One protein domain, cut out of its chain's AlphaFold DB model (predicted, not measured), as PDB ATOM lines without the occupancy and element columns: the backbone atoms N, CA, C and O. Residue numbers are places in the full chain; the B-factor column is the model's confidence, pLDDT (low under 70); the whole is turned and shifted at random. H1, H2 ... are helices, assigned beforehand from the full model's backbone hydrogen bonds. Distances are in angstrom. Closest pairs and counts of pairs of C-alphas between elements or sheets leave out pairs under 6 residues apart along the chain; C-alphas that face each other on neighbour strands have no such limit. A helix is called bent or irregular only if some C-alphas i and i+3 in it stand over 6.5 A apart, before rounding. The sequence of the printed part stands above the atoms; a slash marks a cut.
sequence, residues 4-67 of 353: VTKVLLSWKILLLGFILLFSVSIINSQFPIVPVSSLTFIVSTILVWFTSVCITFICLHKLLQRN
ATOM      1  N   VAL A   4     177.900 150.182 210.952       53.78
ATOM      2  CA  VAL A   4     177.676 151.622 211.115       53.78
ATOM      3  C   VAL A   4     178.637 152.268 212.123       53.78
ATOM      4  O   VAL A   4     179.106 153.375 211.874       53.78
ATOM      5  N   THR A   5     178.995 151.598 213.226       55.81
ATOM      6  CA  THR A   5     179.918 152.180 214.220       55.81
ATOM      7  C   THR A   5     181.366 152.166 213.740       55.81
ATOM      8  O   THR A   5     182.102 153.114 214.005       55.81
ATOM      9  N   LYS A   6     181.763 151.150 212.959       58.50
ATOM     10  CA  LYS A   6     183.064 151.138 212.266       58.50
ATOM     11  C   LYS A   6     183.164 152.244 211.218       58.50
ATOM     12  O   LYS A   6     184.239 152.801 211.043       58.50
ATOM     13  N   VAL A   7     182.063 152.557 210.538       57.66
ATOM     14  CA  VAL A   7     182.020 153.617 209.524       57.66
ATOM     15  C   VAL A   7     182.106 154.996 210.186       57.66
ATOM     16  O   VAL A   7     182.998 155.761 209.835       57.66
ATOM     17  N   LEU A   8     181.283 155.276 211.205       55.41
ATOM     18  CA  LEU A   8     181.251 156.570 211.909       55.41
ATOM     19  C   LEU A   8     182.566 156.952 212.601       55.41
ATOM     20  O   LEU A   8     182.913 158.127 212.626       55.41
ATOM     21  N   LEU A   9     183.291 155.980 213.163       56.25
ATOM     22  CA  LEU A   9     184.553 156.238 213.865       56.25
ATOM     23  C   LEU A   9     185.780 156.189 212.941       56.25
ATOM     24  O   LEU A   9     186.911 156.360 213.394       56.25
ATOM     25  N   SER A  10     185.586 155.900 211.651       60.91
ATOM     26  CA  SER A  10     186.707 155.775 210.731       60.91
ATOM     27  C   SER A  10     187.166 157.150 210.249       60.91
ATOM     28  O   SER A  10     186.449 157.861 209.548       60.91
ATOM     29  N   TRP A  11     188.432 157.470 210.534       64.69
ATOM     30  CA  TRP A  11     189.209 158.566 209.928       64.69
ATOM     31  C   TRP A  11     189.051 158.646 208.395       64.69
ATOM     32  O   TRP A  11     189.248 159.691 207.786       64.69
ATOM     33  N   LYS A  12     188.628 157.545 207.763       67.31
ATOM     34  CA  LYS A  12     188.332 157.420 206.335       67.31
ATOM     35  C   LYS A  12     187.253 158.386 205.834       67.31
ATOM     36  O   LYS A  12     187.352 158.798 204.688       67.31
ATOM     37  N   ILE A  13     186.266 158.778 206.647       69.81
ATOM     38  CA  ILE A  13     185.243 159.759 206.225       69.81
ATOM     39  C   ILE A  13     185.840 161.168 206.151       69.81
ATOM     40  O   ILE A  13     185.611 161.881 205.176       69.81
ATOM     41  N   LEU A  14     186.662 161.543 207.136       70.38
ATOM     42  CA  LEU A  14     187.420 162.796 207.105       70.38
ATOM     43  C   LEU A  14     188.422 162.809 205.947       70.38
ATOM     44  O   LEU A  14     188.525 163.806 205.241       70.38
ATOM     45  N   LEU A  15     189.098 161.682 205.707       75.25
ATOM     46  CA  LEU A  15     190.015 161.506 204.582       75.25
ATOM     47  C   LEU A  15     189.292 161.643 203.235       75.25
ATOM     48  O   LEU A  15     189.791 162.322 202.346       75.25
ATOM     49  N   LEU A  16     188.102 161.050 203.091       76.50
ATOM     50  CA  LEU A  16     187.295 161.163 201.877       76.50
ATOM     51  C   LEU A  16     186.849 162.612 201.643       76.50
ATOM     52  O   LEU A  16     186.950 163.092 200.519       76.50
ATOM     53  N   GLY A  17     186.431 163.324 202.696       75.50
ATOM     54  CA  GLY A  17     186.104 164.751 202.624       75.50
ATOM     55  C   GLY A  17     187.302 165.613 202.218       75.50
ATOM     56  O   GLY A  17     187.166 166.486 201.365       75.50
ATOM     57  N   PHE A  18     188.490 165.319 202.756       78.69
ATOM     58  CA  PHE A  18     189.736 165.987 202.366       78.69
ATOM     59  C   PHE A  18     190.113 165.714 200.909       78.69
ATOM     60  O   PHE A  18     190.478 166.643 200.197       78.69
ATOM     61  N   ILE A  19     189.983 164.468 200.445       81.00
ATOM     62  CA  ILE A  19     190.251 164.092 199.050       81.00
ATOM     63  C   ILE A  19     189.287 164.811 198.100       81.00
ATOM     64  O   ILE A  19     189.715 165.273 197.047       81.00
ATOM     65  N   LEU A  20     188.012 164.951 198.477       77.00
ATOM     66  CA  LEU A  20     186.995 165.636 197.674       77.00
ATOM     67  C   LEU A  20     187.231 167.154 197.613       77.00
ATOM     68  O   LEU A  20     187.108 167.758 196.554       77.00
ATOM     69  N   LEU A  21     187.634 167.774 198.726       76.25
ATOM     70  CA  LEU A  21     188.024 169.189 198.740       76.25
ATOM     71  C   LEU A  21     189.311 169.431 197.937       76.25
ATOM     72  O   LEU A  21     189.411 170.418 197.208       76.25
ATOM     73  N   PHE A  22     190.274 168.514 198.028       78.38
ATOM     74  CA  PHE A  22     191.531 168.595 197.292       78.38
ATOM     75  C   PHE A  22     191.328 168.400 195.784       78.38
ATOM     76  O   PHE A  22     191.889 169.155 194.993       78.38
ATOM     77  N   SER A  23     190.474 167.461 195.365       74.19
ATOM     78  CA  SER A  23     190.163 167.247 193.948       74.19
ATOM     79  C   SER A  23     189.407 168.427 193.338       74.19
ATOM     80  O   SER A  23     189.742 168.848 192.234       74.19
ATOM     81  N   VAL A  24     188.465 169.034 194.069       73.88
ATOM     82  CA  VAL A  24     187.792 170.272 193.639       73.88
ATOM     83  C   VAL A  24     188.790 171.427 193.521       73.88
ATOM     84  O   VAL A  24     188.727 172.193 192.563       73.88
ATOM     85  N   SER A  25     189.754 171.528 194.441       71.19
ATOM     86  CA  SER A  25     190.802 172.554 194.386       71.19
ATOM     87  C   SER A  25     191.749 172.373 193.189       71.19
ATOM     88  O   SER A  25     192.095 173.362 192.546       71.19
ATOM     89  N   ILE A  26     192.103 171.129 192.836       75.00
ATOM     90  CA  ILE A  26     192.915 170.813 191.644       75.00
ATOM     91  C   ILE A  26     192.147 171.098 190.349       75.00
ATOM     92  O   ILE A  26     192.695 171.685 189.420       75.00
ATOM     93  N   ILE A  27     190.874 170.705 190.266       71.12
ATOM     94  CA  ILE A  27     190.059 170.956 189.067       71.12
ATOM     95  C   ILE A  27     189.891 172.466 188.850       71.12
ATOM     96  O   ILE A  27     189.982 172.939 187.718       71.12
ATOM     97  N   ASN A  28     189.729 173.236 189.930       64.88
ATOM     98  CA  ASN A  28     189.610 174.692 189.862       64.88
ATOM     99  C   ASN A  28     190.933 175.397 189.500       64.88
ATOM    100  O   ASN A  28     190.902 176.499 188.964       64.88
ATOM    101  N   SER A  29     192.096 174.785 189.766       66.44
ATOM    102  CA  SER A  29     193.393 175.365 189.387       66.44
ATOM    103  C   SER A  29     193.791 175.073 187.937       66.44
ATOM    104  O   SER A  29     194.553 175.846 187.358       66.44
ATOM    105  N   GLN A  30     193.271 173.998 187.331       67.44
ATOM    106  CA  GLN A  30     193.600 173.622 185.950       67.44
ATOM    107  C   GLN A  30     192.696 174.246 184.877       67.44
ATOM    108  O   GLN A  30     193.120 174.347 183.728       67.44
ATOM    109  N   PHE A  31     191.488 174.701 185.223       61.12
ATOM    110  CA  PHE A  31     190.572 175.339 184.272       61.12
ATOM    111  C   PHE A  31     190.366 176.828 184.603       61.12
ATOM    112  O   PHE A  31     189.450 177.166 185.349       61.12
ATOM    113  N   PRO A  32     191.145 177.753 184.008       58.47
ATOM    114  CA  PRO A  32     191.033 179.200 184.249       58.47
ATOM    115  C   PRO A  32     189.800 179.857 183.590       58.47
ATOM    116  O   PRO A  32     189.768 181.069 183.396       58.47
ATOM    117  N   ILE A  33     188.788 179.077 183.194       54.81
ATOM    118  CA  ILE A  33     187.726 179.523 182.275       54.81
ATOM    119  C   ILE A  33     186.560 180.202 183.010       54.81
ATOM    120  O   ILE A  33     185.769 180.908 182.388       54.81
ATOM    121  N   VAL A  34     186.466 180.080 184.337       54.34
ATOM    122  CA  VAL A  34     185.453 180.799 185.118       54.34
ATOM    123  C   VAL A  34     186.127 181.451 186.323       54.34
ATOM    124  O   VAL A  34     186.709 180.730 187.132       54.34
ATOM    125  N   PRO A  35     186.050 182.786 186.500       57.59
ATOM    126  CA  PRO A  35     186.391 183.418 187.765       57.59
ATOM    127  C   PRO A  35     185.320 183.013 188.780       57.59
ATOM    128  O   PRO A  35     184.350 183.726 189.031       57.59
ATOM    129  N   VAL A  36     185.473 181.809 189.326       57.62
ATOM    130  CA  VAL A  36     184.746 181.341 190.497       57.62
ATOM    131  C   VAL A  36     185.138 182.314 191.597       57.62
ATOM    132  O   VAL A  36     186.255 182.273 192.115       57.62
ATOM    133  N   SER A  37     184.262 183.285 191.865       69.50
ATOM    134  CA  SER A  37     184.527 184.306 192.869       69.50
ATOM    135  C   SER A  37     184.877 183.593 194.170       69.50
ATOM    136  O   SER A  37     184.241 182.597 194.524       69.50
ATOM    137  N   SER A  38     185.894 184.071 194.886       67.75
ATOM    138  CA  SER A  38     186.321 183.508 196.179       67.75
ATOM    139  C   SER A  38     185.138 183.252 197.124       67.75
ATOM    140  O   SER A  38     185.130 182.294 197.895       67.75
ATOM    141  N   LEU A  39     184.085 184.057 196.982       72.75
ATOM    142  CA  LEU A  39     182.809 183.929 197.664       72.75
ATOM    143  C   LEU A  39     182.078 182.609 197.361       72.75
ATOM    144  O   LEU A  39     181.622 181.950 198.290       72.75
ATOM    145  N   THR A  40     182.003 182.169 196.103       75.25
ATOM    146  CA  THR A  40     181.364 180.886 195.745       75.25
ATOM    147  C   THR A  40     182.103 179.673 196.321       75.25
ATOM    148  O   THR A  40     181.450 178.739 196.782       75.25
ATOM    149  N   PHE A  41     183.438 179.723 196.410       75.56
ATOM    150  CA  PHE A  41     184.242 178.674 197.050       75.56
ATOM    151  C   PHE A  41     184.039 178.620 198.574       75.56
ATOM    152  O   PHE A  41     183.930 177.544 199.171       75.56
ATOM    153  N   ILE A  42     183.944 179.785 199.221       74.75
ATOM    154  CA  ILE A  42     183.641 179.873 200.655       74.75
ATOM    155  C   ILE A  42     182.236 179.322 200.925       74.75
ATOM    156  O   ILE A  42     182.062 178.500 201.826       74.75
ATOM    157  N   VAL A  43     181.249 179.699 200.107       78.12
ATOM    158  CA  VAL A  43     179.870 179.208 200.231       78.12
ATOM    159  C   VAL A  43     179.801 177.692 200.040       78.12
ATOM    160  O   VAL A  43     179.176 177.016 200.857       78.12
ATOM    161  N   SER A  44     180.485 177.124 199.039       76.88
ATOM    162  CA  SER A  44     180.509 175.668 198.848       76.88
ATOM    163  C   SER A  44     181.190 174.940 200.008       76.88
ATOM    164  O   SER A  44     180.711 173.896 200.445       76.88
ATOM    165  N   THR A  45     182.266 175.507 200.559       77.25
ATOM    166  CA  THR A  45     182.982 174.916 201.700       77.25
ATOM    167  C   THR A  45     182.115 174.912 202.959       77.25
ATOM    168  O   THR A  45     182.021 173.889 203.641       77.25
ATOM    169  N   ILE A  46     181.416 176.018 203.239       78.88
ATOM    170  CA  ILE A  46     180.471 176.112 204.361       78.88
ATOM    171  C   ILE A  46     179.318 175.121 204.176       78.88
ATOM    172  O   ILE A  46     178.934 174.450 205.132       78.88
ATOM    173  N   LEU A  47     178.796 174.971 202.954       81.69
ATOM    174  CA  LEU A  47     177.701 174.046 202.661       81.69
ATOM    175  C   LEU A  47     178.114 172.577 202.872       81.69
ATOM    176  O   LEU A  47     177.376 171.801 203.482       81.69
ATOM    177  N   VAL A  48     179.310 172.189 202.418       80.50
ATOM    178  CA  VAL A  48     179.862 170.836 202.626       80.50
ATOM    179  C   VAL A  48     180.116 170.571 204.111       80.50
ATOM    180  O   VAL A  48     179.774 169.504 204.626       80.50
ATOM    181  N   TRP A  49     180.657 171.552 204.837       81.38
ATOM    182  CA  TRP A  49     180.861 171.425 206.277       81.38
ATOM    183  C   TRP A  49     179.532 171.280 207.031       81.38
ATOM    184  O   TRP A  49     179.367 170.354 207.826       81.38
ATOM    185  N   PHE A  50     178.553 172.133 206.723       78.94
ATOM    186  CA  PHE A  50     177.233 172.112 207.350       78.94
ATOM    187  C   PHE A  50     176.498 170.792 207.090       78.94
ATOM    188  O   PHE A  50     175.987 170.173 208.022       78.94
ATOM    189  N   THR A  51     176.503 170.301 205.847       78.38
ATOM    190  CA  THR A  51     175.880 169.011 205.504       78.38
ATOM    191  C   THR A  51     176.551 167.837 206.220       78.38
ATOM    192  O   THR A  51     175.849 166.964 206.734       78.38
ATOM    193  N   SER A  52     177.880 167.841 206.363       78.00
ATOM    194  CA  SER A  52     178.608 166.841 207.159       78.00
ATOM    195  C   SER A  52     178.204 166.868 208.644       78.00
ATOM    196  O   SER A  52     177.913 165.824 209.242       78.00
ATOM    197  N   VAL A  53     178.100 168.058 209.248       75.50
ATOM    198  CA  VAL A  53     177.643 168.220 210.641       75.50
ATOM    199  C   VAL A  53     176.191 167.751 210.812       75.50
ATOM    200  O   VAL A  53     175.884 167.020 211.752       75.50
ATOM    201  N   CYS A  54     175.293 168.075 209.879       77.44
ATOM    202  CA  CYS A  54     173.911 167.595 209.924       77.44
ATOM    203  C   CYS A  54     173.818 166.064 209.825       77.44
ATOM    204  O   CYS A  54     173.070 165.447 210.584       77.44
ATOM    205  N   ILE A  55     174.590 165.432 208.935       78.75
ATOM    206  CA  ILE A  55     174.595 163.970 208.777       78.75
ATOM    207  C   ILE A  55     175.116 163.293 210.048       78.75
ATOM    208  O   ILE A  55     174.485 162.357 210.544       78.75
ATOM    209  N   THR A  56     176.226 163.780 210.614       75.00
ATOM    210  CA  THR A  56     176.772 163.252 211.878       75.00
ATOM    211  C   THR A  56     175.789 163.409 213.035       75.00
ATOM    212  O   THR A  56     175.594 162.455 213.788       75.00
ATOM    213  N   PHE A  57     175.093 164.545 213.130       76.12
ATOM    214  CA  PHE A  57     174.075 164.776 214.153       76.12
ATOM    215  C   PHE A  57     172.866 163.841 214.002       76.12
ATOM    216  O   PHE A  57     172.451 163.212 214.974       76.12
ATOM    217  N   ILE A  58     172.329 163.675 212.786       79.19
ATOM    218  CA  ILE A  58     171.215 162.749 212.513       79.19
ATOM    219  C   ILE A  58     171.622 161.303 212.822       79.19
ATOM    220  O   ILE A  58     170.836 160.541 213.392       79.19
ATOM    221  N   CYS A  59     172.850 160.914 212.470       73.12
ATOM    222  CA  CYS A  59     173.356 159.570 212.728       73.12
ATOM    223  C   CYS A  59     173.550 159.319 214.230       73.12
ATOM    224  O   CYS A  59     173.106 158.291 214.740       73.12
ATOM    225  N   LEU A  60     174.126 160.285 214.954       74.50
ATOM    226  CA  LEU A  60     174.275 160.238 216.408       74.50
ATOM    227  C   LEU A  60     172.913 160.177 217.106       74.50
ATOM    228  O   LEU A  60     172.726 159.378 218.019       74.50
ATOM    229  N   HIS A  61     171.938 160.959 216.641       75.50
ATOM    230  CA  HIS A  61     170.579 160.943 217.169       75.50
ATOM    231  C   HIS A  61     169.892 159.590 216.939       75.50
ATOM    232  O   HIS A  61     169.310 159.035 217.869       75.50
ATOM    233  N   LYS A  62     170.014 158.997 215.741       74.88
ATOM    234  CA  LYS A  62     169.522 157.632 215.474       74.88
ATOM    235  C   LYS A  62     170.229 156.571 216.325       74.88
ATOM    236  O   LYS A  62     169.598 155.592 216.714       74.88
ATOM    237  N   LEU A  63     171.516 156.754 216.621       68.69
ATOM    238  CA  LEU A  63     172.292 155.855 217.477       68.69
ATOM    239  C   LEU A  63     171.850 155.963 218.944       68.69
ATOM    240  O   LEU A  63     171.632 154.943 219.588       68.69
ATOM    241  N   LEU A  64     171.617 157.182 219.435       67.44
ATOM    242  CA  LEU A  64     171.055 157.445 220.764       67.44
ATOM    243  C   LEU A  64     169.629 156.891 220.906       67.44
ATOM    244  O   LEU A  64     169.300 156.315 221.936       67.44
ATOM    245  N   GLN A  65     168.797 157.002 219.865       74.25
ATOM    246  CA  GLN A  65     167.433 156.458 219.862       74.25
ATOM    247  C   GLN A  65     167.378 154.929 219.905       74.25
ATOM    248  O   GLN A  65     166.366 154.376 220.336       74.25
ATOM    249  N   ARG A  66     168.437 154.231 219.476       71.25
ATOM    250  CA  ARG A  66     168.473 152.767 219.530       71.25
ATOM    251  C   ARG A  66     168.526 152.211 220.954       71.25
ATOM    252  O   ARG A  66     168.260 151.027 221.101       71.25
ATOM    253  N   ASN A  67     168.808 153.023 221.984       54.66
ATOM    254  CA  ASN A  67     168.887 152.607 223.398       54.66
ATOM    255  C   ASN A  67     169.759 151.356 223.651       54.66
ATOM    256  O   ASN A  67     169.684 150.748 224.719       54.66
TER     257      ASN A  67
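Overview. This is residues 4 to 67 of the 353 residues of the protein "PXA domain-containing protein" of Callosobruchus maculatus (UniProt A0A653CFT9). The model is a long, narrow, open U of two helices: H2 forms one arm, residues 31 to 37 make the turn, and H3 folds back alongside H2 with a gap between the arms. The small helix H1 sits beyond the first end of H2, at the open end of the U, near H3. The printed part has 64 residues with three named helices, in the order H1, H2, H3, and no named strand; the class is all helix, with 53 of the printed residues in helices. The whole is only just loose, close to extended, with a radius of gyration of the C-alphas of 15.6 A. The C-alphas span 52 by 20 by 11 A, a rod in outline.

Along the chain. H1 covers residues 4 to 8, beginning at C-alpha 4 at (177.676, 151.622, 211.115), and is 6.2 A from first to last C-alpha. H2 covers residues 11 to 30 and measures 28.7 A from its first C-alpha, at (189.209, 158.566, 209.928), to its last, at (193.600, 173.622, 185.950). H3 covers residues 38 to 65; it is the longest helix, with 28 residues and 40.6 A from first to last C-alpha, and ends with C-alpha 65 at (167.433, 156.458, 219.862). None of the three is bent or irregular.

Arrangement. H1 and H2 are close but not clearly touching, with 1 pair of C-alphas within 8 A: the closest, those of Val 7 and Ile 13, are 7.7 A apart. H1 and H3 are near each other, with no pair of C-alphas within 8 A but 7 pairs within 10 A. H2 and H3 are also near each other, with 11 pairs of C-alphas within 10 A; their closest C-alphas are 8.2 A apart. In H1, H2 and H3 every pair of backbone O of residue i and N of residue i+4 is within hydrogen-bond range.

Size, cuts and confidence. The two C-alphas farthest apart, those of Ile 33 and Asn 67, are 52.6 A apart. The first and last printed C-alphas, those of Val 4 and Asn 67, are 15.1 A apart. The printed part has no cut. The link from H1 to H2, 2 residues, is tight, and the link from H2 to H3, 7 residues, is short; no link is long. Residues 29 to 35, of which 29 and 30 belong to H2, stand free. The mean pLDDT of the printed part is 70.6; 24 residues are under 70, namely residues 4 to 13, 28 to 38, 63 to 64 and residue 67. The mean pLDDT is 56 for H1, 73 for H2 and 76 for H3.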